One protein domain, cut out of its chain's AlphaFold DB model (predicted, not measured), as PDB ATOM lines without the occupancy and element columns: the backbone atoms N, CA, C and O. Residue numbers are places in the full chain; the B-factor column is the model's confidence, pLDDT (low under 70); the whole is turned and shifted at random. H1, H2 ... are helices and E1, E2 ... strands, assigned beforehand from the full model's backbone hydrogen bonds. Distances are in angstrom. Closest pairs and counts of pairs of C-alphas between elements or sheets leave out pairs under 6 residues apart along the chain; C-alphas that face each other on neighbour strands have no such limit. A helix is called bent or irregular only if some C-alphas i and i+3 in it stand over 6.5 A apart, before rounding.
ATOM      1  N   LYS A   4     -39.220 -49.590  54.775       88.81
ATOM      2  CA  LYS A   4     -39.097 -51.048  54.680       88.81
ATOM      3  C   LYS A   4     -38.291 -51.427  53.451       88.81
ATOM      4  O   LYS A   4     -38.477 -50.859  52.378       88.81
ATOM      5  N   ILE A   5     -37.435 -52.423  53.616       90.56
ATOM      6  CA  ILE A   5     -36.691 -53.054  52.532       90.56
ATOM      7  C   ILE A   5     -37.013 -54.542  52.580       90.56
ATOM      8  O   ILE A   5     -36.887 -55.173  53.628       90.56
ATOM      9  N   VAL A   6     -37.473 -55.091  51.461       89.75
ATOM     10  CA  VAL A   6     -37.787 -56.515  51.328       89.75
ATOM     11  C   VAL A   6     -36.609 -57.207  50.661       89.75
ATOM     12  O   VAL A   6     -36.179 -56.812  49.576       89.75
ATOM     13  N   LEU A   7     -36.100 -58.240  51.323       89.62
ATOM     14  CA  LEU A   7     -34.971 -59.054  50.899       89.62
ATOM     15  C   LEU A   7     -35.450 -60.463  50.531       89.62
ATOM     16  O   LEU A   7     -36.370 -60.999  51.160       89.62
ATOM     17  N   THR A   8     -34.758 -61.097  49.586       88.31
ATOM     18  CA  THR A   8     -34.935 -62.518  49.223       88.31
ATOM     19  C   THR A   8     -33.660 -63.319  49.522       88.31
ATOM     20  O   THR A   8     -33.006 -63.786  48.594       88.31
ATOM     21  N   PRO A   9     -33.255 -63.436  50.801       85.75
ATOM     22  CA  PRO A   9     -31.930 -63.935  51.185       85.75
ATOM     23  C   PRO A   9     -31.803 -65.468  51.211       85.75
ATOM     24  O   PRO A   9     -30.731 -65.965  51.558       85.75
ATOM     25  N   TYR A  10     -32.896 -66.187  50.941       85.94
ATOM     26  CA  TYR A  10     -32.978 -67.645  51.012       85.94
ATOM     27  C   TYR A  10     -32.367 -68.303  49.773       85.94
ATOM     28  O   TYR A  10     -32.445 -67.760  48.671       85.94
ATOM     29  N   GLU A  11     -31.782 -69.484  49.961       80.88
ATOM     30  CA  GLU A  11     -31.142 -70.256  48.895       80.88
ATOM     31  C   GLU A  11     -31.970 -71.498  48.546       80.88
ATOM     32  O   GLU A  11     -32.376 -72.247  49.433       80.88
ATOM     33  N   ASP A  12     -32.175 -71.763  47.253       73.25
ATOM     34  CA  ASP A  12     -32.769 -73.023  46.794       73.25
ATOM     35  C   ASP A  12     -31.755 -74.166  46.941       73.25
ATOM     36  O   ASP A  12     -30.867 -74.354  46.102       73.25
ATOM     37  N   LEU A  13     -31.881 -74.952  48.012       69.94
ATOM     38  CA  LEU A  13     -31.033 -76.120  48.216       69.94
ATOM     39  C   LEU A  13     -31.487 -77.308  47.344       69.94
ATOM     40  O   LEU A  13     -32.686 -77.579  47.219       69.94
ATOM     41  N   PRO A  14     -30.551 -78.113  46.796       62.03
ATOM     42  CA  PRO A  14     -30.879 -79.302  45.997       62.03
ATOM     43  C   PRO A  14     -31.686 -80.370  46.754       62.03
ATOM     44  O   PRO A  14     -32.294 -81.245  46.141       62.03
ATOM     45  N   THR A  15     -31.655 -80.330  48.086       65.44
ATOM     46  CA  THR A  15     -32.316 -81.272  48.998       65.44
ATOM     47  C   THR A  15     -33.788 -80.949  49.256       65.44
ATOM     48  O   THR A  15     -34.453 -81.705  49.962       65.44
ATOM     49  N   GLY A  16     -34.308 -79.873  48.663       64.38
ATOM     50  CA  GLY A  16     -35.660 -79.378  48.882       64.38
ATOM     51  C   GLY A  16     -35.692 -78.141  49.774       64.38
ATOM     52  O   GLY A  16     -34.664 -77.639  50.214       64.38
ATOM     53  N   VAL A  17     -36.909 -77.660  50.011       66.44
ATOM     54  CA  VAL A  17     -37.212 -76.424  50.734       66.44
ATOM     55  C   VAL A  17     -37.080 -76.622  52.254       66.44
ATOM     56  O   VAL A  17     -37.888 -77.335  52.847       66.44
ATOM     57  N   ASP A  18     -36.110 -75.962  52.890       78.44
ATOM     58  CA  ASP A  18     -35.814 -76.007  54.338       78.44
ATOM     59  C   ASP A  18     -35.891 -74.616  55.001       78.44
ATOM     60  O   ASP A  18     -35.165 -74.303  55.945       78.44
ATOM     61  N   TRP A  19     -36.813 -73.767  54.539       80.69
ATOM     62  CA  TRP A  19     -36.966 -72.389  55.025       80.69
ATOM     63  C   TRP A  19     -36.946 -72.224  56.552       80.69
ATOM     64  O   TRP A  19     -36.207 -71.358  57.019       80.69
ATOM     65  N   PRO A  20     -37.655 -73.048  57.358       85.12
ATOM     66  CA  PRO A  20     -37.622 -72.909  58.816       85.12
ATOM     67  C   PRO A  20     -36.226 -73.097  59.433       85.12
ATOM     68  O   PRO A  20     -35.948 -72.538  60.493       85.12
ATOM     69  N   GLU A  21     -35.353 -73.872  58.785       86.00
ATOM     70  CA  GLU A  21     -33.967 -74.091  59.213       86.00
ATOM     71  C   GLU A  21     -33.055 -72.946  58.746       86.00
ATOM     72  O   GLU A  21     -32.189 -72.497  59.504       86.00
ATOM     73  N   GLN A  22     -33.300 -72.399  57.549       88.56
ATOM     74  CA  GLN A  22     -32.560 -71.251  57.017       88.56
ATOM     75  C   GLN A  22     -32.876 -69.935  57.745       88.56
ATOM     76  O   GLN A  22     -31.963 -69.140  57.975       88.56
ATOM     77  N   THR A  23     -34.131 -69.686  58.139       90.00
ATOM     78  CA  THR A  23     -34.572 -68.416  58.752       90.00
ATOM     79  C   THR A  23     -33.666 -67.929  59.894       90.00
ATOM     80  O   THR A  23     -33.196 -66.790  59.823       90.00
ATOM     81  N   PRO A  24     -33.360 -68.718  60.947       91.06
ATOM     82  CA  PRO A  24     -32.486 -68.251  62.026       91.06
ATOM     83  C   PRO A  24     -31.049 -67.958  61.560       91.06
ATOM     84  O   PRO A  24     -30.419 -67.037  62.084       91.06
ATOM     85  N   ILE A  25     -30.537 -68.698  60.569       92.00
ATOM     86  CA  ILE A  25     -29.201 -68.491  59.987       92.00
ATOM     87  C   ILE A  25     -29.170 -67.166  59.223       92.00
ATOM     88  O   ILE A  25     -28.285 -66.338  59.447       92.00
ATOM     89  N   VAL A  26     -30.172 -66.941  58.374       92.38
ATOM     90  CA  VAL A  26     -30.370 -65.706  57.610       92.38
ATOM     91  C   VAL A  26     -30.496 -64.507  58.545       92.38
ATOM     92  O   VAL A  26     -29.785 -63.521  58.371       92.38
ATOM     93  N   ILE A  27     -31.355 -64.579  59.569       93.12
ATOM     94  CA  ILE A  27     -31.548 -63.474  60.519       93.12
ATOM     95  C   ILE A  27     -30.236 -63.139  61.228       93.12
ATOM     96  O   ILE A  27     -29.874 -61.966  61.301       93.12
ATOM     97  N   LYS A  28     -29.504 -64.148  61.715       94.12
ATOM     98  CA  LYS A  28     -28.220 -63.932  62.390       94.12
ATOM     99  C   LYS A  28     -27.188 -63.292  61.455       94.12
ATOM    100  O   LYS A  28     -26.560 -62.309  61.839       94.12
ATOM    101  N   ARG A  29     -27.060 -63.793  60.220       94.25
ATOM    102  CA  ARG A  29     -26.184 -63.214  59.187       94.25
ATOM    103  C   ARG A  29     -26.533 -61.751  58.921       94.25
ATOM    104  O   ARG A  29     -25.642 -60.911  58.889       94.25
ATOM    105  N   LEU A  30     -27.820 -61.442  58.758       94.12
ATOM    106  CA  LEU A  30     -28.290 -60.078  58.522       94.12
ATOM    107  C   LEU A  30     -28.001 -59.160  59.714       94.12
ATOM    108  O   LEU A  30     -27.596 -58.024  59.509       94.12
ATOM    109  N   GLN A  31     -28.156 -59.636  60.951       93.88
ATOM    110  CA  GLN A  31     -27.790 -58.862  62.142       93.88
ATOM    111  C   GLN A  31     -26.292 -58.539  62.169       93.88
ATOM    112  O   GLN A  31     -25.920 -57.383  62.357       93.88
ATOM    113  N   GLU A  32     -25.436 -59.537  61.939       93.81
ATOM    114  CA  GLU A  32     -23.980 -59.357  61.863       93.81
ATOM    115  C   GLU A  32     -23.591 -58.393  60.732       93.81
ATOM    116  O   GLU A  32     -22.771 -57.494  60.932       93.81
ATOM    117  N   LEU A  33     -24.233 -58.528  59.569       93.12
ATOM    118  CA  LEU A  33     -24.053 -57.642  58.426       93.12
ATOM    119  C   LEU A  33     -24.424 -56.197  58.780       93.12
ATOM    120  O   LEU A  33     -23.619 -55.297  58.555       93.12
ATOM    121  N   LEU A  34     -25.604 -55.966  59.358       91.31
ATOM    122  CA  LEU A  34     -26.082 -54.629  59.728       91.31
ATOM    123  C   LEU A  34     -25.196 -53.976  60.796       91.31
ATOM    124  O   LEU A  34     -24.928 -52.781  60.706       91.31
ATOM    125  N   CYS A  35     -24.659 -54.751  61.743       89.31
ATOM    126  CA  CYS A  35     -23.663 -54.272  62.708       89.31
ATOM    127  C   CYS A  35     -22.332 -53.856  62.055       89.31
ATOM    128  O   CYS A  35     -21.569 -53.098  62.649       89.31
ATOM    129  N   SER A  36     -22.038 -54.345  60.846       90.56
ATOM    130  CA  SER A  36     -20.829 -53.998  60.087       90.56
ATOM    131  C   SER A  36     -21.003 -52.795  59.150       90.56
ATOM    132  O   SER A  36     -20.077 -52.465  58.404       90.56
ATOM    133  N   TYR A  37     -22.172 -52.143  59.155       90.25
ATOM    134  CA  TYR A  37     -22.436 -50.992  58.295       90.25
ATOM    135  C   TYR A  37     -21.469 -49.832  58.614       90.25
ATOM    136  O   TYR A  37     -21.459 -49.323  59.736       90.25
ATOM    137  N   PRO A  38     -20.659 -49.364  57.645       85.81
ATOM    138  CA  PRO A  38     -19.656 -48.328  57.900       85.81
ATOM    139  C   PRO A  38     -20.260 -46.934  58.120       85.81
ATOM    140  O   PRO A  38     -19.569 -46.048  58.617       85.81
ATOM    141  N   GLY A  39     -21.522 -46.721  57.735       80.50
ATOM    142  CA  GLY A  39     -22.198 -45.429  57.855       80.50
ATOM    143  C   GLY A  39     -22.739 -45.118  59.253       80.50
ATOM    144  O   GLY A  39     -23.320 -44.051  59.428       80.50
ATOM    145  N   GLY A  40     -22.551 -46.007  60.236       79.75
ATOM    146  CA  GLY A  40     -22.942 -45.796  61.632       79.75
ATOM    147  C   GLY A  40     -23.964 -46.810  62.147       79.75
ATOM    148  O   GLY A  40     -24.248 -47.817  61.506       79.75
ATOM    149  N   GLU A  41     -24.508 -46.548  63.334       79.19
ATOM    150  CA  GLU A  41     -25.531 -47.405  63.933       79.19
ATOM    151  C   GLU A  41     -26.893 -47.147  63.279       79.19
ATOM    152  O   GLU A  41     -27.360 -46.011  63.193       79.19
ATOM    153  N   VAL A  42     -27.533 -48.218  62.814       78.12
ATOM    154  CA  VAL A  42     -28.877 -48.173  62.237       78.12
ATOM    155  C   VAL A  42     -29.810 -48.882  63.199       78.12
ATOM    156  O   VAL A  42     -29.620 -50.056  63.500       78.12
ATOM    157  N   GLU A  43     -30.845 -48.194  63.667       86.25
ATOM    158  CA  GLU A  43     -31.900 -48.847  64.434       86.25
ATOM    159  C   GLU A  43     -32.846 -49.573  63.470       86.25
ATOM    160  O   GLU A  43     -33.450 -48.949  62.587       86.25
ATOM    161  N   TYR A  44     -32.977 -50.890  63.626       89.69
ATOM    162  CA  TYR A  44     -33.742 -51.726  62.709       89.69
ATOM    163  C   TYR A  44     -34.549 -52.818  63.408       89.69
ATOM    164  O   TYR A  44     -34.305 -53.200  64.553       89.69
ATOM    165  N   ARG A  45     -35.500 -53.381  62.664       92.19
ATOM    166  CA  ARG A  45     -36.185 -54.626  63.004       92.19
ATOM    167  C   ARG A  45     -36.186 -55.563  61.804       92.19
ATOM    168  O   ARG A  45     -36.514 -55.150  60.698       92.19
ATOM    169  N   ILE A  46     -35.875 -56.832  62.044       92.88
ATOM    170  CA  ILE A  46     -35.925 -57.892  61.033       92.88
ATOM    171  C   ILE A  46     -37.166 -58.741  61.291       92.88
ATOM    172  O   ILE A  46     -37.419 -59.141  62.430       92.88
ATOM    173  N   LYS A  47     -37.948 -59.007  60.247       91.75
ATOM    174  CA  LYS A  47     -39.105 -59.903  60.302       91.75
ATOM    175  C   LYS A  47     -39.093 -60.845  59.117       91.75
ATOM    176  O   LYS A  47     -38.990 -60.394  57.980       91.75
ATOM    177  N   GLU A  48     -39.301 -62.125  59.373       87.88
ATOM    178  CA  GLU A  48     -39.775 -63.023  58.327       87.88
ATOM    179  C   GLU A  48     -41.193 -62.603  57.926       87.88
ATOM    180  O   GLU A  48     -42.032 -62.268  58.767       87.88
ATOM    181  N   THR A  49     -41.448 -62.501  56.629       82.94
ATOM    182  CA  THR A  49     -42.747 -62.089  56.099       82.94
ATOM    183  C   THR A  49     -43.005 -62.814  54.789       82.94
ATOM    184  O   THR A  49     -42.096 -62.998  53.981       82.94
ATOM    185  N   ASN A  50     -44.253 -63.203  54.554       76.56
ATOM    186  CA  ASN A  50     -44.703 -63.634  53.238       76.56
ATOM    187  C   ASN A  50     -45.474 -62.471  52.600       76.56
ATOM    188  O   ASN A  50     -46.554 -62.110  53.068       76.56
ATOM    189  N   HIS A  51     -44.901 -61.862  51.560       71.75
ATOM    190  CA  HIS A  51     -45.547 -60.791  50.787       71.75
ATOM    191  C   HIS A  51     -46.320 -61.323  49.566       71.75
ATOM    192  O   HIS A  51     -46.729 -60.538  48.716       71.75
ATOM    193  N   GLY A  52     -46.521 -62.642  49.457       60.47
ATOM    194  CA  GLY A  52     -47.199 -63.286  48.327       60.47
ATOM    195  C   GLY A  52     -46.409 -63.188  47.020       60.47
ATOM    196  O   GLY A  52     -46.997 -63.089  45.944       60.47
ATOM    197  N   ILE A  53     -45.078 -63.138  47.112       57.59
ATOM    198  CA  ILE A  53     -44.174 -62.987  45.967       57.59
ATOM    199  C   ILE A  53     -43.870 -64.380  45.397       57.59
ATOM    200  O   ILE A  53     -43.183 -65.179  46.028       57.59
ATOM    201  N   GLY A  54     -44.363 -64.674  44.189       56.16
ATOM    202  CA  GLY A  54     -44.144 -65.971  43.537       56.16
ATOM    203  C   GLY A  54     -44.908 -67.125  44.204       56.16
ATOM    204  O   GLY A  54     -46.000 -66.926  44.726       56.16
ATOM    205  N   ALA A  55     -44.351 -68.339  44.153       54.47
ATOM    206  CA  ALA A  55     -44.927 -69.551  44.749       54.47
ATOM    207  C   ALA A  55     -44.745 -69.591  46.284       54.47
ATOM    208  O   ALA A  55     -44.122 -70.512  46.808       54.47
ATOM    209  N   ASP A  56     -45.246 -68.571  46.988       61.66
ATOM    210  CA  ASP A  56     -45.199 -68.448  48.455       61.66
ATOM    211  C   ASP A  56     -43.781 -68.495  49.060       61.66
ATOM    212  O   ASP A  56     -43.564 -69.046  50.141       61.66
ATOM    213  N   TRP A  57     -42.794 -67.904  48.380       69.69
ATOM    214  CA  TRP A  57     -41.434 -67.828  48.916       69.69
ATOM    215  C   TRP A  57     -41.367 -66.922  50.154       69.69
ATOM    216  O   TRP A  57     -41.882 -65.796  50.126       69.69
ATOM    217  N   PRO A  58     -40.720 -67.369  51.248       76.75
ATOM    218  CA  PRO A  58     -40.506 -66.521  52.405       76.75
ATOM    219  C   PRO A  58     -39.557 -65.384  52.037       76.75
ATOM    220  O   PRO A  58     -38.615 -65.529  51.260       76.75
ATOM    221  N   THR A  59     -39.798 -64.222  52.629       85.94
ATOM    222  CA  THR A  59     -38.943 -63.045  52.473       85.94
ATOM    223  C   THR A  59     -38.562 -62.504  53.838       85.94
ATOM    224  O   THR A  59     -39.194 -62.817  54.852       85.94
ATOM    225  N   ILE A  60     -37.524 -61.674  53.873       89.88
ATOM    226  CA  ILE A  60     -37.168 -60.922  55.071       89.88
ATOM    227  C   ILE A  60     -37.508 -59.453  54.848       89.88
ATOM    228  O   ILE A  60     -37.025 -58.826  53.910       89.88
ATOM    229  N   THR A  61     -38.317 -58.886  55.738       91.81
ATOM    230  CA  THR A  61     -38.559 -57.445  55.804       91.81
ATOM    231  C   THR A  61     -37.609 -56.822  56.818       91.81
ATOM    232  O   THR A  61     -37.681 -57.118  58.014       91.81
ATOM    233  N   LEU A  62     -36.753 -55.920  56.345       91.81
ATOM    234  CA  LEU A  62     -35.957 -55.022  57.167       91.81
ATOM    235  C   LEU A  62     -36.724 -53.705  57.357       91.81
ATOM    236  O   LEU A  62     -36.935 -52.959  56.404       91.81
ATOM    237  N   GLU A  63     -37.166 -53.423  58.581       91.25
ATOM    238  CA  GLU A  63     -37.798 -52.156  58.963       91.25
ATOM    239  C   GLU A  63     -36.734 -51.227  59.562       91.25
ATOM    240  O   GLU A  63     -36.189 -51.523  60.624       91.25
ATOM    241  N   LEU A  64     -36.461 -50.094  58.917       86.94
ATOM    242  CA  LEU A  64     -35.563 -49.057  59.426       86.94
ATOM    243  C   LEU A  64     -36.351 -48.114  60.341       86.94
ATOM    244  O   LEU A  64     -37.315 -47.470  59.914       86.94
ATOM    245  N   LEU A  65     -35.958 -48.058  61.613       80.44
ATOM    246  CA  LEU A  65     -36.655 -47.307  62.655       80.44
ATOM    247  C   LEU A  65     -36.053 -45.910  62.838       80.44
ATOM    248  O   LEU A  65     -36.807 -44.946  62.929       80.44
ATOM    249  N   GLY A  66     -34.728 -45.766  62.803       66.56
ATOM    250  CA  GLY A  66     -34.061 -44.497  63.136       66.56
ATOM    251  C   GLY A  66     -34.044 -43.447  62.018       66.56
ATOM    252  O   GLY A  66     -34.217 -42.264  62.285       66.56
ATOM    253  N   ILE A  67     -33.893 -43.866  60.758       58.72
ATOM    254  CA  ILE A  67     -33.583 -42.947  59.638       58.72
ATOM    255  C   ILE A  67     -34.800 -42.102  59.202       58.72
ATOM    256  O   ILE A  67     -34.659 -41.057  58.578       58.72
ATOM    257  N   ALA A  68     -36.020 -42.542  59.522       50.53
ATOM    258  CA  ALA A  68     -37.213 -42.072  58.816       50.53
ATOM    259  C   ALA A  68     -38.477 -41.925  59.682       50.53
ATOM    260  O   ALA A  68     -39.449 -41.284  59.271       50.53
ATOM    261  N   SER A  69     -38.505 -42.517  60.879       47.88
ATOM    262  CA  SER A  69     -39.754 -42.664  61.630       47.88
ATOM    263  C   SER A  69     -40.323 -41.349  62.150       47.88
ATOM    264  O   SER A  69     -41.538 -41.180  62.112       47.88
ATOM    265  N   VAL A  70     -39.478 -40.399  62.551       47.66
ATOM    266  CA  VAL A  70     -39.906 -39.096  63.089       47.66
ATOM    267  C   VAL A  70     -40.456 -38.175  61.990       47.66
ATOM    268  O   VAL A  70     -41.412 -37.440  62.221       47.66
ATOM    269  N   LEU A  71     -39.922 -38.263  60.770       49.03
ATOM    270  CA  LEU A  71     -40.236 -37.348  59.666       49.03
ATOM    271  C   LEU A  71     -41.490 -37.764  58.889       49.03
ATOM    272  O   LEU A  71     -42.290 -36.919  58.494       49.03
ATOM    273  N   PHE A  72     -41.743 -39.066  58.733       51.69
ATOM    274  CA  PHE A  72     -42.920 -39.535  57.996       51.69
ATOM    275  C   PHE A  72     -44.239 -39.454  58.785       51.69
ATOM    276  O   PHE A  72     -45.312 -39.502  58.184       51.69
ATOM    277  N   PHE A  73     -44.207 -39.265  60.112       45.28
ATOM    278  CA  PHE A  73     -45.411 -38.858  60.858       45.28
ATOM    279  C   PHE A  73     -45.884 -37.446  60.486       45.28
ATOM    280  O   PHE A  73     -47.035 -37.108  60.758       45.28
ATOM    281  N   ALA A  74     -45.042 -36.653  59.815       44.03
ATOM    282  CA  ALA A  74     -45.410 -35.342  59.315       44.03
ATOM    283  C   ALA A  74     -46.032 -35.369  57.907       44.03
ATOM    284  O   ALA A  74     -46.566 -34.338  57.521       44.03
ATOM    285  N   ILE A  75     -46.065 -36.493  57.160       48.25
ATOM    286  CA  ILE A  75     -46.706 -36.546  55.818       48.25
ATOM    287  C   ILE A  75     -48.151 -36.016  55.845       48.25
ATOM    288  O   ILE A  75     -48.466 -35.171  55.010       48.25
ATOM    289  N   PRO A  76     -49.017 -36.396  56.811       44.50
ATOM    290  CA  PRO A  76     -50.388 -35.885  56.864       44.50
ATOM    291  C   PRO A  76     -50.490 -34.425  57.337       44.50
ATOM    292  O   PRO A  76     -51.571 -33.847  57.320       44.50
ATOM    293  N   ALA A  77     -49.398 -33.816  57.805       44.53
ATOM    294  CA  ALA A  77     -49.325 -32.400  58.172       44.53
ATOM    295  C   ALA A  77     -48.536 -31.562  57.142       44.53
ATOM    296  O   ALA A  77     -48.666 -30.339  57.124       44.53
ATOM    297  N   LEU A  78     -47.776 -32.209  56.247       47.56
ATOM    298  CA  LEU A  78     -46.961 -31.606  55.186       47.56
ATOM    299  C   LEU A  78     -47.763 -31.236  53.926       47.56
ATOM    300  O   LEU A  78     -47.174 -30.823  52.931       47.56
ATOM    301  N   HIS A  79     -49.095 -31.305  53.968       50.53
ATOM    302  CA  HIS A  79     -49.999 -30.881  52.888       50.53
ATOM    303  C   HIS A  79     -50.023 -29.362  52.634       50.53
ATOM    304  O   HIS A  79     -51.012 -28.847  52.119       50.53
ATOM    305  N   LYS A  80     -48.983 -28.605  53.008       52.00
ATOM    306  CA  LYS A  80     -48.924 -27.185  52.646       52.00
ATOM    307  C   LYS A  80     -47.680 -26.752  51.892       52.00
ATOM    308  O   LYS A  80     -47.882 -26.026  50.932       52.00
ATOM    309  N   LYS A  81     -46.447 -27.146  52.244       59.25
ATOM    310  CA  LYS A  81     -45.235 -26.675  51.528       59.25
ATOM    311  C   LYS A  81     -44.055 -27.639  51.681       59.25
ATOM    312  O   LYS A  81     -43.441 -27.683  52.738       59.25
ATOM    313  N   ILE A  82     -43.691 -28.367  50.621       66.94
ATOM    314  CA  ILE A  82     -42.527 -29.283  50.622       66.94
ATOM    315  C   ILE A  82     -41.183 -28.515  50.597       66.94
ATOM    316  O   ILE A  82     -40.168 -29.039  51.052       66.94
ATOM    317  N   ARG A  83     -41.164 -27.253  50.133       62.22
ATOM    318  CA  ARG A  83     -39.938 -26.465  49.884       62.22
ATOM    319  C   ARG A  83     -39.045 -26.251  51.107       62.22
ATOM    320  O   ARG A  83     -37.836 -26.434  50.997       62.22
ATOM    321  N   GLU A  84     -39.612 -25.866  52.250       56.00
ATOM    322  CA  GLU A  84     -38.829 -25.577  53.468       56.00
ATOM    323  C   GLU A  84     -38.113 -26.826  54.002       56.00
ATOM    324  O   GLU A  84     -37.086 -26.727  54.665       56.00
ATOM    325  N   THR A  85     -38.603 -28.006  53.627       67.06
ATOM    326  CA  THR A  85     -38.117 -29.305  54.086       67.06
ATOM    327  C   THR A  85     -37.240 -30.013  53.040       67.06
ATOM    328  O   THR A  85     -36.644 -31.041  53.347       67.06
ATOM    329  N   LEU A  86     -37.110 -29.497  51.804       69.56
ATOM    330  CA  LEU A  86     -36.376 -30.170  50.709       69.56
ATOM    331  C   LEU A  86     -34.913 -30.475  51.059       69.56
ATOM    332  O   LEU A  86     -34.407 -31.546  50.731       69.56
ATOM    333  N   THR A  87     -34.230 -29.567  51.755       69.62
ATOM    334  CA  THR A  87     -32.836 -29.777  52.186       69.62
ATOM    335  C   THR A  87     -32.710 -30.918  53.200       69.62
ATOM    336  O   THR A  87     -31.759 -31.702  53.147       69.62
ATOM    337  N   GLU A  88     -33.682 -31.049  54.102       73.00
ATOM    338  CA  GLU A  88     -33.742 -32.156  55.060       73.00
ATOM    339  C   GLU A  88     -34.039 -33.468  54.325       73.00
ATOM    340  O   GLU A  88     -33.312 -34.448  54.501       73.00
ATOM    341  N   TRP A  89     -35.005 -33.457  53.398       76.81
ATOM    342  CA  TRP A  89     -35.325 -34.601  52.540       76.81
ATOM    343  C   TRP A  89     -34.122 -35.089  51.734       76.81
ATOM    344  O   TRP A  89     -33.904 -36.294  51.656       76.81
ATOM    345  N   LYS A  90     -33.295 -34.189  51.193       78.69
ATOM    346  CA  LYS A  90     -32.041 -34.554  50.512       78.69
ATOM    347  C   LYS A  90     -31.061 -35.271  51.420       78.69
ATOM    348  O   LYS A  90     -30.400 -36.207  50.980       78.69
ATOM    349  N   THR A  91     -30.930 -34.800  52.654       80.12
ATOM    350  CA  THR A  91     -29.991 -35.379  53.617       80.12
ATOM    351  C   THR A  91     -30.436 -36.795  53.972       80.12
ATOM    352  O   THR A  91     -29.654 -37.730  53.823       80.12
ATOM    353  N   ILE A  92     -31.724 -36.969  54.281       80.56
ATOM    354  CA  ILE A  92     -32.338 -38.280  54.539       80.56
ATOM    355  C   ILE A  92     -32.194 -39.193  53.322       80.56
ATOM    356  O   ILE A  92     -31.779 -40.340  53.456       80.56
ATOM    357  N   LYS A  93     -32.514 -38.688  52.123       85.25
ATOM    358  CA  LYS A  93     -32.392 -39.445  50.875       85.25
ATOM    359  C   LYS A  93     -30.957 -39.918  50.677       85.25
ATOM    360  O   LYS A  93     -30.750 -41.089  50.412       85.25
ATOM    361  N   LYS A  94     -29.970 -39.040  50.857       86.12
ATOM    362  CA  LYS A  94     -28.552 -39.381  50.707       86.12
ATOM    363  C   LYS A  94     -28.114 -40.467  51.692       86.12
ATOM    364  O   LYS A  94     -27.400 -41.385  51.299       86.12
ATOM    365  N   GLU A  95     -28.514 -40.364  52.956       85.31
ATOM    366  CA  GLU A  95     -28.207 -41.379  53.970       85.31
ATOM    367  C   GLU A  95     -28.877 -42.718  53.649       85.31
ATOM    368  O   GLU A  95     -28.232 -43.768  53.705       85.31
ATOM    369  N   LEU A  96     -30.150 -42.682  53.245       87.94
ATOM    370  CA  LEU A  96     -30.907 -43.868  52.863       87.94
ATOM    371  C   LEU A  96     -30.357 -44.523  51.591       87.94
ATOM    372  O   LEU A  96     -30.240 -45.746  51.555       87.94
ATOM    373  N   ASP A  97     -30.004 -43.740  50.575       89.50
ATOM    374  CA  ASP A  97     -29.397 -44.221  49.334       89.50
ATOM    375  C   ASP A  97     -28.048 -44.873  49.628       89.50
ATOM    376  O   ASP A  97     -27.823 -46.004  49.212       89.50
ATOM    377  N   SER A  98     -27.197 -44.227  50.432       89.62
ATOM    378  CA  SER A  98     -25.913 -44.797  50.860       89.62
ATOM    379  C   SER A  98     -26.096 -46.144  51.563       89.62
ATOM    380  O   SER A  98     -25.335 -47.084  51.327       89.62
ATOM    381  N   PHE A  99     -27.110 -46.258  52.424       90.25
ATOM    382  CA  PHE A  99     -27.434 -47.517  53.086       90.25
ATOM    383  C   PHE A  99     -27.948 -48.570  52.093       90.25
ATOM    384  O   PHE A  99     -27.502 -49.718  52.121       90.25
ATOM    385  N   CYS A 100     -28.857 -48.189  51.194       90.75
ATOM    386  CA  CYS A 100     -29.437 -49.087  50.200       90.75
ATOM    387  C   CYS A 100     -28.386 -49.591  49.203       90.75
ATOM    388  O   CYS A 100     -28.356 -50.784  48.918       90.75
ATOM    389  N   GLU A 101     -27.507 -48.722  48.704       92.19
ATOM    390  CA  GLU A 101     -26.405 -49.079  47.803       92.19
ATOM    391  C   GLU A 101     -25.436 -50.061  48.465       92.19
ATOM    392  O   GLU A 101     -25.062 -51.071  47.863       92.19
ATOM    393  N   TRP A 102     -25.074 -49.811  49.726       92.88
ATOM    394  CA  TRP A 102     -24.261 -50.746  50.499       92.88
ATOM    395  C   TRP A 102     -24.958 -52.103  50.668       92.88
ATOM    396  O   TRP A 102     -24.319 -53.139  50.469       92.88
ATOM    397  N   LEU A 103     -26.259 -52.111  50.982       92.25
ATOM    398  CA  LEU A 103     -27.033 -53.333  51.205       92.25
ATOM    399  C   LEU A 103     -27.198 -54.165  49.925       92.25
ATOM    400  O   LEU A 103     -27.011 -55.378  49.975       92.25
ATOM    401  N   ILE A 104     -27.468 -53.535  48.775       91.06
ATOM    402  CA  ILE A 104     -27.568 -54.218  47.466       91.06
ATOM    403  C   ILE A 104     -26.263 -54.944  47.117       91.06
ATOM    404  O   ILE A 104     -26.283 -56.012  46.512       91.06
ATOM    405  N   GLY A 105     -25.113 -54.396  47.517       89.88
ATOM    406  CA  GLY A 105     -23.813 -55.041  47.320       89.88
ATOM    407  C   GLY A 105     -23.574 -56.281  48.194       89.88
ATOM    408  O   GLY A 105     -22.510 -56.894  48.085       89.88
ATOM    409  N   LYS A 106     -24.506 -56.626  49.091       91.75
ATOM    410  CA  LYS A 106     -24.356 -57.680  50.108       91.75
ATOM    411  C   LYS A 106     -25.502 -58.681  50.117       91.75
ATOM    412  O   LYS A 106     -25.256 -59.854  50.368       91.75
ATOM    413  N   GLU A 107     -26.721 -58.230  49.850       90.69
ATOM    414  CA  GLU A 107     -27.933 -59.043  49.907       90.69
ATOM    415  C   GLU A 107     -28.845 -58.739  48.707       90.69
ATOM    416  O   GLU A 107     -28.929 -57.589  48.261       90.69
ATOM    417  N   PRO A 108     -29.571 -59.745  48.189       86.62
ATOM    418  CA  PRO A 108     -30.543 -59.543  47.125       86.62
ATOM    419  C   PRO A 108     -31.753 -58.757  47.649       86.62
ATOM    420  O   PRO A 108     -32.586 -59.263  48.410       86.62
ATOM    421  N   VAL A 109     -31.851 -57.499  47.221       87.62
ATOM    422  CA  VAL A 109     -33.000 -56.630  47.492       87.62
ATOM    423  C   VAL A 109     -34.079 -56.878  46.443       87.62
ATOM    424  O   VAL A 109     -33.832 -56.758  45.246       87.62
ATOM    425  N   PHE A 110     -35.291 -57.185  46.902       82.94
ATOM    426  CA  PHE A 110     -36.450 -57.397  46.040       82.94
ATOM    427  C   PHE A 110     -37.257 -56.112  45.826       82.94
ATOM    428  O   PHE A 110     -37.650 -55.793  44.703       82.94
ATOM    429  N   SER A 111     -37.529 -55.366  46.901       86.00
ATOM    430  CA  SER A 111     -38.316 -54.134  46.808       86.00
ATOM    431  C   SER A 111     -38.056 -53.157  47.947       86.00
ATOM    432  O   SER A 111     -37.778 -53.559  49.078       86.00
ATOM    433  N   TYR A 112     -38.267 -51.876  47.665       88.88
ATOM    434  CA  TYR A 112     -38.315 -50.801  48.653       88.88
ATOM    435  C   TYR A 112     -39.752 -50.454  49.041       88.88
ATOM    436  O   TYR A 112     -40.699 -50.865  48.381       88.88
ATOM    437  N   SER A 113     -39.934 -49.699  50.121       87.75
ATOM    438  CA  SER A 113     -41.248 -49.206  50.534       87.75
ATOM    439  C   SER A 113     -41.659 -47.922  49.807       87.75
ATOM    440  O   SER A 113     -40.837 -47.246  49.180       87.75
ATOM    441  N   ILE A 114     -42.943 -47.562  49.922       85.38
ATOM    442  CA  ILE A 114     -43.493 -46.334  49.329       85.38
ATOM    443  C   ILE A 114     -42.779 -45.077  49.843       85.38
ATOM    444  O   ILE A 114     -42.614 -44.119  49.099       85.38
ATOM    445  N   GLU A 115     -42.293 -45.096  51.085       85.56
ATOM    446  CA  GLU A 115     -41.527 -44.012  51.697       85.56
ATOM    447  C   GLU A 115     -40.222 -43.734  50.944       85.56
ATOM    448  O   GLU A 115     -39.904 -42.581  50.661       85.56
ATOM    449  N   LYS A 116     -39.478 -44.780  50.570       87.81
ATOM    450  CA  LYS A 116     -38.259 -44.623  49.768       87.81
ATOM    451  C   LYS A 116     -38.604 -44.158  48.355       87.81
ATOM    452  O   LYS A 116     -37.993 -43.216  47.859       87.81
ATOM    453  N   ALA A 117     -39.620 -44.764  47.737       89.44
ATOM    454  CA  ALA A 117     -40.076 -44.371  46.404       89.44
ATOM    455  C   ALA A 117     -40.539 -42.902  46.352       89.44
ATOM    456  O   ALA A 117     -40.312 -42.215  45.361       89.44
ATOM    457  N   PHE A 118     -41.128 -42.395  47.435       87.75
ATOM    458  CA  PHE A 118     -41.496 -40.990  47.572       87.75
ATOM    459  C   PHE A 118     -40.266 -40.068  47.561       87.75
ATOM    460  O   PHE A 118     -40.267 -39.063  46.851       87.75
ATOM    461  N   LEU A 119     -39.198 -40.416  48.288       87.88
ATOM    462  CA  LEU A 119     -37.949 -39.639  48.285       87.88
ATOM    463  C   LEU A 119     -37.296 -39.600  46.899       87.88
ATOM    464  O   LEU A 119     -36.781 -38.561  46.483       87.88
ATOM    465  N   ASP A 120     -37.348 -40.709  46.163       89.75
ATOM    466  CA  ASP A 120     -36.884 -40.752  44.775       89.75
ATOM    467  C   ASP A 120     -37.749 -39.884  43.860       89.75
ATOM    468  O   ASP A 120     -37.217 -39.105  43.066       89.75
ATOM    469  N   ALA A 121     -39.075 -39.945  44.008       88.75
ATOM    470  CA  ALA A 121     -40.002 -39.104  43.257       88.75
ATOM    471  C   ALA A 121     -39.724 -37.604  43.477       88.75
ATOM    472  O   ALA A 121     -39.670 -36.843  42.508       88.75
ATOM    473  N   LEU A 122     -39.469 -37.187  44.723       86.06
ATOM    474  CA  LEU A 122     -39.069 -35.814  45.044       86.06
ATOM    475  C   LEU A 122     -37.743 -35.424  44.379       86.06
ATOM    476  O   LEU A 122     -37.666 -34.364  43.758       86.06
ATOM    477  N   GLY A 123     -36.721 -36.282  44.457       84.00
ATOM    478  CA  GLY A 123     -35.422 -36.020  43.827       84.00
ATOM    479  C   GLY A 123     -35.521 -35.837  42.309       84.00
ATOM    480  O   GLY A 123     -34.826 -35.005  41.724       84.00
ATOM    481  N   HIS A 124     -36.433 -36.562  41.660       84.75
ATOM    482  CA  HIS A 124     -36.690 -36.407  40.231       84.75
ATOM    483  C   HIS A 124     -37.393 -35.100  39.868       84.75
ATOM    484  O   HIS A 124     -37.087 -34.530  38.817       84.75
ATOM    485  N   LEU A 125     -38.315 -34.629  40.705       80.75
ATOM    486  CA  LEU A 125     -39.004 -33.361  40.482       80.75
ATOM    487  C   LEU A 125     -38.070 -32.175  40.669       80.75
ATOM    488  O   LEU A 125     -38.000 -31.316  39.801       80.75
ATOM    489  N   GLU A 126     -37.269 -32.179  41.727       72.81
ATOM    490  CA  GLU A 126     -36.329 -31.094  41.988       72.81
ATOM    491  C   GLU A 126     -35.330 -30.874  40.844       72.81
ATOM    492  O   GLU A 126     -35.026 -29.740  40.491       72.81
ATOM    493  N   SER A 127     -34.852 -31.949  40.210       62.81
ATOM    494  CA  SER A 127     -33.906 -31.839  39.091       62.81
ATOM    495  C   SER A 127     -34.452 -31.102  37.857       62.81
ATOM    496  O   SER A 127     -33.691 -30.842  36.923       62.81
ATOM    497  N   LYS A 128     -35.757 -30.797  37.814       58.78
ATOM    498  CA  LYS A 128     -36.459 -30.311  36.619       58.78
ATOM    499  C   LYS A 128     -37.110 -28.938  36.761       58.78
ATOM    500  O   LYS A 128     -37.576 -28.419  35.750       58.78
ATOM    501  N   THR A 129     -37.142 -28.353  37.952       56.22
ATOM    502  CA  THR A 129     -37.978 -27.176  38.228       56.22
ATOM    503  C   THR A 129     -37.379 -26.306  39.331       56.22
ATOM    504  O   THR A 129     -36.943 -26.823  40.358       56.22
ATOM    505  N   ASP A 130     -37.417 -24.981  39.152       59.88
ATOM    506  CA  ASP A 130     -37.180 -23.986  40.213       59.88
ATOM    507  C   ASP A 130     -38.423 -23.901  41.122       59.88
ATOM    508  O   ASP A 130     -39.082 -22.865  41.212       59.88
ATOM    509  N   ILE A 131     -38.790 -25.027  41.746       60.78
ATOM    510  CA  ILE A 131     -40.090 -25.199  42.410       60.78
ATOM    511  C   ILE A 131     -40.267 -24.172  43.528       60.78
ATOM    512  O   ILE A 131     -39.494 -24.152  44.496       60.78
ATOM    513  N   LEU A 132     -41.313 -23.349  43.434       60.03
ATOM    514  CA  LEU A 132     -41.662 -22.407  44.493       60.03
ATOM    515  C   LEU A 132     -42.510 -23.096  45.567       60.03
ATOM    516  O   LEU A 132     -42.149 -22.981  46.744       60.03
ATOM    517  N   GLU A 133     -43.542 -23.867  45.196       72.31
ATOM    518  CA  GLU A 133     -44.317 -24.713  46.119       72.31
ATOM    519  C   GLU A 133     -44.766 -26.039  45.471       72.31
ATOM    520  O   GLU A 133     -45.543 -26.049  44.522       72.31
ATOM    521  N   LEU A 134     -44.318 -27.175  46.029       78.62
ATOM    522  CA  LEU A 134     -44.789 -28.516  45.658       78.62
ATOM    523  C   LEU A 134     -45.738 -29.063  46.730       78.62
ATOM    524  O   LEU A 134     -45.429 -29.024  47.925       78.62
ATOM    525  N   GLU A 135     -46.844 -29.645  46.290       81.94
ATOM    526  CA  GLU A 135     -47.855 -30.298  47.114       81.94
ATOM    527  C   GLU A 135     -48.035 -31.747  46.657       81.94
ATOM    528  O   GLU A 135     -48.253 -32.013  45.475       81.94
ATOM    529  N   LEU A 136     -47.965 -32.699  47.591       85.31
ATOM    530  CA  LEU A 136     -48.369 -34.079  47.330       85.31
ATOM    531  C   LEU A 136     -49.898 -34.160  47.397       85.31
ATOM    532  O   LEU A 136     -50.482 -33.974  48.465       85.31
ATOM    533  N   ILE A 137     -50.522 -34.463  46.262       85.25
ATOM    534  CA  ILE A 137     -51.970 -34.659  46.159       85.25
ATOM    535  C   ILE A 137     -52.334 -36.083  46.555       85.25
ATOM    536  O   ILE A 137     -53.256 -36.285  47.335       85.25
ATOM    537  N   GLU A 138     -51.604 -37.063  46.023       85.00
ATOM    538  CA  GLU A 138     -51.947 -38.473  46.182       85.00
ATOM    539  C   GLU A 138     -50.687 -39.347  46.122       85.00
ATOM    540  O   GLU A 138     -49.793 -39.112  45.303       85.00
ATOM    541  N   ALA A 139     -50.636 -40.377  46.968       87.00
ATOM    542  CA  ALA A 139     -49.605 -41.409  46.953       87.00
ATOM    543  C   ALA A 139     -50.263 -42.783  47.106       87.00
ATOM    544  O   ALA A 139     -50.808 -43.107  48.161       87.00
ATOM    545  N   ILE A 140     -50.201 -43.601  46.056       85.94
ATOM    546  CA  ILE A 140     -50.867 -44.903  46.007       85.94
ATOM    547  C   ILE A 140     -49.834 -45.997  45.770       85.94
ATOM    548  O   ILE A 140     -49.064 -45.958  44.808       85.94
ATOM    549  N   GLN A 141     -49.872 -47.022  46.618       83.62
ATOM    550  CA  GLN A 141     -49.221 -48.293  46.341       83.62
ATOM    551  C   GLN A 141     -50.154 -49.152  45.490       83.62
ATOM    552  O   GLN A 141     -51.240 -49.539  45.924       83.62
ATOM    553  N   ILE A 142     -49.716 -49.467  44.277       82.38
ATOM    554  CA  ILE A 142     -50.440 -50.320  43.344       82.38
ATOM    555  C   ILE A 142     -49.838 -51.722  43.469       82.38
ATOM    556  O   ILE A 142     -48.686 -51.929  43.068       82.38
ATOM    557  N   PRO A 143     -50.566 -52.695  44.052       70.81
ATOM    558  CA  PRO A 143     -50.083 -54.061  44.087       70.81
ATOM    559  C   PRO A 143     -49.958 -54.571  42.651       70.81
ATOM    560  O   PRO A 143     -50.907 -54.458  41.872       70.81
ATOM    561  N   GLY A 144     -48.805 -55.145  42.307       59.78
ATOM    562  CA  GLY A 144     -48.687 -55.928  41.087       59.78
ATOM    563  C   GLY A 144     -49.711 -57.056  41.153       59.78
ATOM    564  O   GLY A 144     -49.663 -57.889  42.055       59.78
ATOM    565  N   LYS A 145     -50.688 -57.056  40.249       53.78
ATOM    566  CA  LYS A 145     -51.602 -58.182  40.064       53.78
ATOM    567  C   LYS A 145     -51.437 -58.691  38.650       53.78
ATOM    568  O   LYS A 145     -51.497 -57.917  37.697       53.78
ATOM    569  N   SER A 146     -51.345 -60.007  38.527       44.69
ATOM    570  CA  SER A 146     -51.809 -60.709  37.341       44.69
ATOM    571  C   SER A 146     -53.297 -60.371  37.129       44.69
ATOM    572  O   SER A 146     -54.179 -61.010  37.691       44.69
ATOM    573  N   GLY A 147     -53.596 -59.308  36.376       34.41
ATOM    574  CA  GLY A 147     -54.961 -58.995  35.926       34.41
ATOM    575  C   GLY A 147     -55.613 -57.714  36.464       34.41
ATOM    576  O   GLY A 147     -56.658 -57.777  37.109       34.41
ATOM    577  N   ALA A 148     -55.083 -56.545  36.097       34.69
ATOM    578  CA  ALA A 148     -55.865 -55.309  35.955       34.69
ATOM    579  C   ALA A 148     -55.490 -54.632  34.617       34.69
ATOM    580  O   ALA A 148     -54.310 -54.648  34.278       34.69
ATOM    581  N   PRO A 149     -56.448 -54.079  33.843       39.50
ATOM    582  CA  PRO A 149     -56.266 -53.824  32.416       39.50
ATOM    583  C   PRO A 149     -55.591 -52.468  32.173       39.50
ATOM    584  O   PRO A 149     -56.259 -51.436  32.118       39.50
ATOM    585  N   VAL A 150     -54.266 -52.462  32.031       40.59
ATOM    586  CA  VAL A 150     -53.494 -51.328  31.510       40.59
ATOM    587  C   VAL A 150     -52.365 -51.890  30.634       40.59
ATOM    588  O   VAL A 150     -51.452 -52.537  31.160       40.59
ATOM    589  N   PRO A 151     -52.360 -51.624  29.313       44.22
ATOM    590  CA  PRO A 151     -51.362 -52.182  28.403       44.22
ATOM    591  C   PRO A 151     -49.930 -51.843  28.850       44.22
ATOM    592  O   PRO A 151     -49.565 -50.673  28.932       44.22
ATOM    593  N   GLY A 152     -49.120 -52.869  29.141       48.91
ATOM    594  CA  GLY A 152     -47.701 -52.740  29.516       48.91
ATOM    595  C   GLY A 152     -47.363 -52.948  31.002       48.91
ATOM    596  O   GLY A 152     -46.192 -53.153  31.312       48.91
ATOM    597  N   PHE A 153     -48.348 -52.971  31.908       44.91
ATOM    598  CA  PHE A 153     -48.145 -53.206  33.356       44.91
ATOM    599  C   PHE A 153     -48.461 -54.644  33.809       44.91
ATOM    600  O   PHE A 153     -48.082 -55.057  34.903       44.91
ATOM    601  N   GLU A 154     -49.138 -55.410  32.953       46.94
ATOM    602  CA  GLU A 154     -49.921 -56.609  33.292       46.94
ATOM    603  C   GLU A 154     -49.125 -57.892  33.578       46.94
ATOM    604  O   GLU A 154     -49.693 -58.864  34.076       46.94
ATOM    605  N   THR A 155     -47.827 -57.932  33.276       46.91
ATOM    606  CA  THR A 155     -47.046 -59.185  33.305       46.91
ATOM    607  C   THR A 155     -45.938 -59.207  34.353       46.91
ATOM    608  O   THR A 155     -45.163 -60.160  34.401       46.91
ATOM    609  N   SER A 156     -45.826 -58.165  35.176       54.00
ATOM    610  CA  SER A 156     -44.747 -58.036  36.149       54.00
ATOM    611  C   SER A 156     -45.263 -58.286  37.568       54.00
ATOM    612  O   SER A 156     -46.213 -57.620  37.979       54.00
ATOM    613  N   PRO A 157     -44.629 -59.167  38.365       58.19
ATOM    614  CA  PRO A 157     -44.953 -59.336  39.786       58.19
ATOM    615  C   PRO A 157     -44.521 -58.127  40.643       58.19
ATOM    616  O   PRO A 157     -44.577 -58.182  41.869       58.19
ATOM    617  N   ARG A 158     -44.038 -57.045  40.017       68.56
ATOM    618  CA  ARG A 158     -43.518 -55.856  40.692       68.56
ATOM    619  C   ARG A 158     -44.646 -55.010  41.279       68.56
ATOM    620  O   ARG A 158     -45.681 -54.796  40.651       68.56
ATOM    621  N   LEU A 159     -44.404 -54.496  42.479       78.38
ATOM    622  CA  LEU A 159     -45.177 -53.401  43.066       78.38
ATOM    623  C   LEU A 159     -44.889 -52.105  42.299       78.38
ATOM    624  O   LEU A 159     -43.770 -51.911  41.826       78.38
ATOM    625  N   TYR A 160     -45.874 -51.214  42.214       85.62
ATOM    626  CA  TYR A 160     -45.683 -49.871  41.668       85.62
ATOM    627  C   TYR A 160     -46.158 -48.809  42.657       85.62
ATOM    628  O   TYR A 160     -47.066 -49.043  43.459       85.62
ATOM    629  N   TYR A 161     -45.564 -47.624  42.575       89.00
ATOM    630  CA  TYR A 161     -45.884 -46.474  43.415       89.00
ATOM    631  C   TYR A 161     -46.250 -45.292  42.531       89.00
ATOM    632  O   TYR A 161     -45.414 -44.796  41.775       89.00
ATOM    633  N   LEU A 162     -47.512 -44.876  42.607       89.88
ATOM    634  CA  LEU A 162     -48.029 -43.718  41.897       89.88
ATOM    635  C   LEU A 162     -48.005 -42.512  42.830       89.88
ATOM    636  O   LEU A 162     -48.598 -42.551  43.907       89.88
ATOM    637  N   PHE A 163     -47.379 -41.435  42.375       90.50
ATOM    638  CA  PHE A 163     -47.374 -40.150  43.052       90.50
ATOM    639  C   PHE A 163     -47.945 -39.076  42.135       90.50
ATOM    640  O   PHE A 163     -47.525 -38.937  40.983       90.50
ATOM    641  N   LEU A 164     -48.890 -38.307  42.670       90.31
ATOM    642  CA  LEU A 164     -49.426 -37.109  42.045       90.31
ATOM    643  C   LEU A 164     -48.982 -35.899  42.858       90.31
ATOM    644  O   LEU A 164     -49.363 -35.753  44.021       90.31
ATOM    645  N   PHE A 165     -48.216 -35.020  42.227       87.75
ATOM    646  CA  PHE A 165     -47.818 -33.746  42.806       87.75
ATOM    647  C   PHE A 165     -48.456 -32.588  42.053       87.75
ATOM    648  O   PHE A 165     -48.719 -32.686  40.855       87.75
ATOM    649  N   ARG A 166     -48.660 -31.477  42.749       86.00
ATOM    650  CA  ARG A 166     -49.089 -30.200  42.189       86.00
ATOM    651  C   ARG A 166     -48.060 -29.133  42.524       86.00
ATOM    652  O   ARG A 166     -47.604 -29.063  43.659       86.00
ATOM    653  N   GLU A 167     -47.716 -28.316  41.544       84.12
ATOM    654  CA  GLU A 167     -46.847 -27.154  41.696       84.12
ATOM    655  C   GLU A 167     -47.664 -25.889  41.444       84.12
ATOM    656  O   GLU A 167     -48.266 -25.756  40.378       84.12
ATOM    657  N   ASP A 168     -47.746 -25.019  42.455       77.75
ATOM    658  CA  ASP A 168     -48.335 -23.668  42.399       77.75
ATOM    659  C   ASP A 168     -49.736 -23.550  41.743       77.75
ATOM    660  O   ASP A 168     -50.152 -22.480  41.308       77.75
ATOM    661  N   ASN A 169     -50.512 -24.643  41.695       72.81
ATOM    662  CA  ASN A 169     -51.743 -24.789  40.892       72.81
ATOM    663  C   ASN A 169     -51.568 -24.607  39.372       72.81
ATOM    664  O   ASN A 169     -52.563 -24.556  38.650       72.81
ATOM    665  N   GLU A 170     -50.336 -24.560  38.876       76.56
ATOM    666  CA  GLU A 170     -50.015 -24.384  37.460       76.56
ATOM    667  C   GLU A 170     -49.685 -25.703  36.775       76.56
ATOM    668  O   GLU A 170     -50.031 -25.884  35.610       76.56
ATOM    669  N   CYS A 171     -49.058 -26.637  37.490       83.44
ATOM    670  CA  CYS A 171     -48.603 -27.908  36.940       83.44
ATOM    671  C   CYS A 171     -49.000 -29.078  37.843       83.44
ATOM    672  O   CYS A 171     -48.944 -28.992  39.069       83.44
ATOM    673  N   ALA A 172     -49.370 -30.200  37.232       87.56
ATOM    674  CA  ALA A 172     -49.497 -31.492  37.891       87.56
ATOM    675  C   ALA A 172     -48.438 -32.457  37.360       87.56
ATOM    676  O   ALA A 172     -48.265 -32.603  36.148       87.56
ATOM    677  N   TYR A 173     -47.766 -33.155  38.267       88.62
ATOM    678  CA  TYR A 173     -46.782 -34.173  37.944       88.62
ATOM    679  C   TYR A 173     -47.283 -35.546  38.350       88.62
ATOM    680  O   TYR A 173     -47.650 -35.768  39.501       88.62
ATOM    681  N   VAL A 174     -47.243 -36.477  37.403       90.31
ATOM    682  CA  VAL A 174     -47.572 -37.883  37.618       90.31
ATOM    683  C   VAL A 174     -46.293 -38.690  37.493       90.31
ATOM    684  O   VAL A 174     -45.691 -38.748  36.415       90.31
ATOM    685  N   LEU A 175     -45.879 -39.306  38.598       92.06
ATOM    686  CA  LEU A 175     -44.732 -40.201  38.642       92.06
ATOM    687  C   LEU A 175     -45.207 -41.595  39.007       92.06
ATOM    688  O   LEU A 175     -45.905 -41.780  39.999       92.06
ATOM    689  N   LEU A 176     -44.792 -42.574  38.218       90.12
ATOM    690  CA  LEU A 176     -44.977 -43.981  38.528       90.12
ATOM    691  C   LEU A 176     -43.608 -44.627  38.640       90.12
ATOM    692  O   LEU A 176     -42.846 -44.615  37.672       90.12
ATOM    693  N   LEU A 177     -43.309 -45.170  39.811       90.62
ATOM    694  CA  LEU A 177     -42.068 -45.876  40.092       90.62
ATOM    695  C   LEU A 177     -42.353 -47.370  40.268       90.62
ATOM    696  O   LEU A 177     -43.437 -47.737  40.719       90.62
ATOM    697  N   ASP A 178     -41.402 -48.231  39.914       88.06
ATOM    698  CA  ASP A 178     -41.481 -49.666  40.209       88.06
ATOM    699  C   ASP A 178     -40.998 -50.001  41.636       88.06
ATOM    700  O   ASP A 178     -40.627 -49.123  42.420       88.06
ATOM    701  N   SER A 179     -41.001 -51.289  41.984       85.06
ATOM    702  CA  SER A 179     -40.616 -51.804  43.302       85.06
ATOM    703  C   SER A 179     -39.152 -51.546  43.671       85.06
ATOM    704  O   SER A 179     -38.808 -51.554  44.852       85.06
ATOM    705  N   GLU A 180     -38.297 -51.283  42.683       86.62
ATOM    706  CA  GLU A 180     -36.890 -50.896  42.844       86.62
ATOM    707  C   GLU A 180     -36.716 -49.362  42.818       86.62
ATOM    708  O   GLU A 180     -35.596 -48.855  42.878       86.62
ATOM    709  N   SER A 181     -37.828 -48.621  42.766       86.31
ATOM    710  CA  SER A 181     -37.902 -47.161  42.674       86.31
ATOM    711  C   SER A 181     -37.348 -46.575  41.372       86.31
ATOM    712  O   SER A 181     -36.889 -45.435  41.334       86.31
ATOM    713  N   LYS A 182     -37.413 -47.324  40.271       87.38
ATOM    714  CA  LYS A 182     -37.099 -46.798  38.937       87.38
ATOM    715  C   LYS A 182     -38.328 -46.110  38.358       87.38
ATOM    716  O   LYS A 182     -39.424 -46.660  38.424       87.38
ATOM    717  N   ILE A 183     -38.154 -44.934  37.751       87.69
ATOM    718  CA  ILE A 183     -39.242 -44.268  37.022       87.69
ATOM    719  C   ILE A 183     -39.678 -45.135  35.839       87.69
ATOM    720  O   ILE A 183     -38.894 -45.418  34.934       87.69
ATOM    721  N   VAL A 184     -40.965 -45.467  35.821       86.25
ATOM    722  CA  VAL A 184     -41.668 -46.117  34.711       86.25
ATOM    723  C   VAL A 184     -42.445 -45.085  33.899       86.25
ATOM    724  O   VAL A 184     -42.437 -45.118  32.671       86.25
ATOM    725  N   VAL A 185     -43.097 -44.135  34.577       84.62
ATOM    726  CA  VAL A 185     -43.833 -43.034  33.940       84.62
ATOM    727  C   VAL A 185     -43.469 -41.723  34.611       84.62
ATOM    728  O   VAL A 185     -43.451 -41.622  35.835       84.62
ATOM    729  N   TYR A 186     -43.223 -40.708  33.789       87.38
ATOM    730  CA  TYR A 186     -43.113 -39.319  34.206       87.38
ATOM    731  C   TYR A 186     -43.927 -38.458  33.241       87.38
ATOM    732  O   TYR A 186     -43.648 -38.432  32.037       87.38
ATOM    733  N   LYS A 187     -44.944 -37.764  33.754       86.38
ATOM    734  CA  LYS A 187     -45.763 -36.817  32.991       86.38
ATOM    735  C   LYS A 187     -45.914 -35.515  33.763       86.38
ATOM    736  O   LYS A 187     -46.097 -35.536  34.974       86.38
ATOM    737  N   SER A 188     -45.867 -34.408  33.036       86.25
ATOM    738  CA  SER A 188     -46.194 -33.067  33.515       86.25
ATOM    739  C   SER A 188     -47.389 -32.553  32.720       86.25
ATOM    740  O   SER A 188     -47.394 -32.655  31.490       86.25
ATOM    741  N   LEU A 189     -48.391 -32.020  33.405       84.38
ATOM    742  CA  LEU A 189     -49.613 -31.484  32.816       84.38
ATOM    743  C   LEU A 189     -49.790 -30.045  33.291       84.38
ATOM    744  O   LEU A 189     -49.831 -29.808  34.494       84.38
ATOM    745  N   GLY A 190     -49.919 -29.103  32.358       81.06
ATOM    746  CA  GLY A 190     -50.349 -27.749  32.695       81.06
ATOM    747  C   GLY A 190     -51.801 -27.774  33.175       81.06
ATOM    748  O   GLY A 190     -52.668 -28.345  32.518       81.06
ATOM    749  N   LEU A 191     -52.056 -27.181  34.335       73.75
ATOM    750  CA  LEU A 191     -53.372 -27.039  34.954       73.75
ATOM    751  C   LEU A 191     -54.071 -25.738  34.541       73.75
ATOM    752  O   LEU A 191     -55.275 -25.601  34.755       73.75
ATOM    753  N   ASP A 192     -53.350 -24.800  33.920       66.31
ATOM    754  CA  ASP A 192     -53.958 -23.624  33.304       66.31
ATOM    755  C   ASP A 192     -54.665 -24.027  31.989       66.31
ATOM    756  O   ASP A 192     -54.005 -24.449  31.032       66.31
ATOM    757  N   PRO A 193     -56.002 -23.872  31.896       60.31
ATOM    758  CA  PRO A 193     -56.777 -24.257  30.718       60.31
ATOM    759  C   PRO A 193     -56.382 -23.505  29.441       60.31
ATOM    760  O   PRO A 193     -56.705 -23.962  28.347       60.31
ATOM    761  N   ARG A 194     -55.643 -22.390  29.536       57.56
ATOM    762  CA  ARG A 194     -55.064 -21.693  28.374       57.56
ATOM    763  C   ARG A 194     -53.966 -22.499  27.669       57.56
ATOM    764  O   ARG A 194     -53.628 -22.175  26.534       57.56
ATOM    765  N   TYR A 195     -53.441 -23.539  28.316       50.28
ATOM    766  CA  TYR A 195     -52.398 -24.429  27.800       50.28
ATOM    767  C   TYR A 195     -52.844 -25.902  27.725       50.28
ATOM    768  O   TYR A 195     -52.022 -26.766  27.429       50.28
ATOM    769  N   ALA A 196     -54.129 -26.195  27.966       48.50
ATOM    770  CA  ALA A 196     -54.666 -27.560  28.019       48.50
ATOM    771  C   ALA A 196     -54.780 -28.268  26.652       48.50
ATOM    772  O   ALA A 196     -55.080 -29.454  26.614       48.50
TER     773      ALA A 196
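This is residues 4 to 196 of the 199 residues of an uncharacterized protein of candidate division TA06 bacterium (UniProt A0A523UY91). Two small four-stranded sheets form two lobes set end to end along an elongated domain, each sheet with helix over one face, and the long helix H3 bridges them, with one end over E1 of the first sheet and its residues 89 to 93 on H4 of the second lobe. H1 covers the E2 and E3 side of the first sheet, and H4 crosses the second sheet slantwise. The 193 printed residues, with four named helices and eight named strands, run E1 H1 E2 E3 H2 H3 E4 H4 E5 E6 E7 E8; the sheets, E2 E3 E1 E4 and E5 E6 E7 E8, are antiparallel, and the class is mixed. The whole is compact, with a radius of gyration of the C-alphas of 18.9 A and spans of 67 by 42 by 26 A.

E1, residues 4 to 7, is an inner strand between E3, residues 59 to 64, and E4, residues 109 to 112; N 5 and O 62 are 2.9 A apart, and N 6 and O 111 2.8 A, within hydrogen-bond range. E2, residues 44 to 49, forms a hairpin with E3, with N 47 and O 61 2.9 A apart. H1, residues 19 to 35, is on this sheet at a height of 9.4 A; its closest C-alphas to E2 are Ile 27 and Ile 46, 7.1 A. H3, residues 83 to 104, is on the same face at 10.0 A and over E1. E1, H1, E2 and E3, H2 H3, E4 are split strand-helix-strand units, same-way strands with another strand between, both with right-handed crossovers; H2 is residues 69 to 72. H3, with residues 89 to 93 alone, touches H4, residues 114 to 126, at a steep tilt of 59 degrees, opposite ways; the closest C-alphas are Lys 93 and Leu 119, 6.1 A. H4 is 8.3 A over the sheet of E5, residues 134 to 142, E6, 160 to 167, E7, 171 to 178, and E8, 183 to 190, a meander, each strand the antiparallel neighbour of the one before. N 140 and O 162 are 2.9 A apart, N 163 and O 175 2.8 A, and N 174 and O 187 2.8 A. Every O i to N i+4 pair is within range in H4, 11 of 13 in H1 and 16 of 18 in H3; H2 is too short for one.

E1 begins at C-alpha 4, (-39.097, -51.048, 54.680). H1 is 23.8 A long, H3 30.5 A and H4 18.4 A. H1 is only just irregular, C-alphas 21 and 24 being 6.6 A apart; H3 is irregular, with C-alphas 84 and 87 7.4 A apart, and has a kink of 28 degrees near residue 90. E5, 22.6 A, bends by 53 degrees at residue 137; E6 spans 22.7 A, E7 23.1 A and E8 20.4 A, ending at C-alpha 190, (-50.349, -27.749, 32.695).

The C-alphas farthest apart, of Thr 15 and Arg 194, are 67.0 A apart. The printed part has no cut; the links E1 to H1 and E5 to E6 are long. The mean pLDDT of the printed part is 76.6, with 59 residues under 70, among them 66 to 87 and 144 to 158.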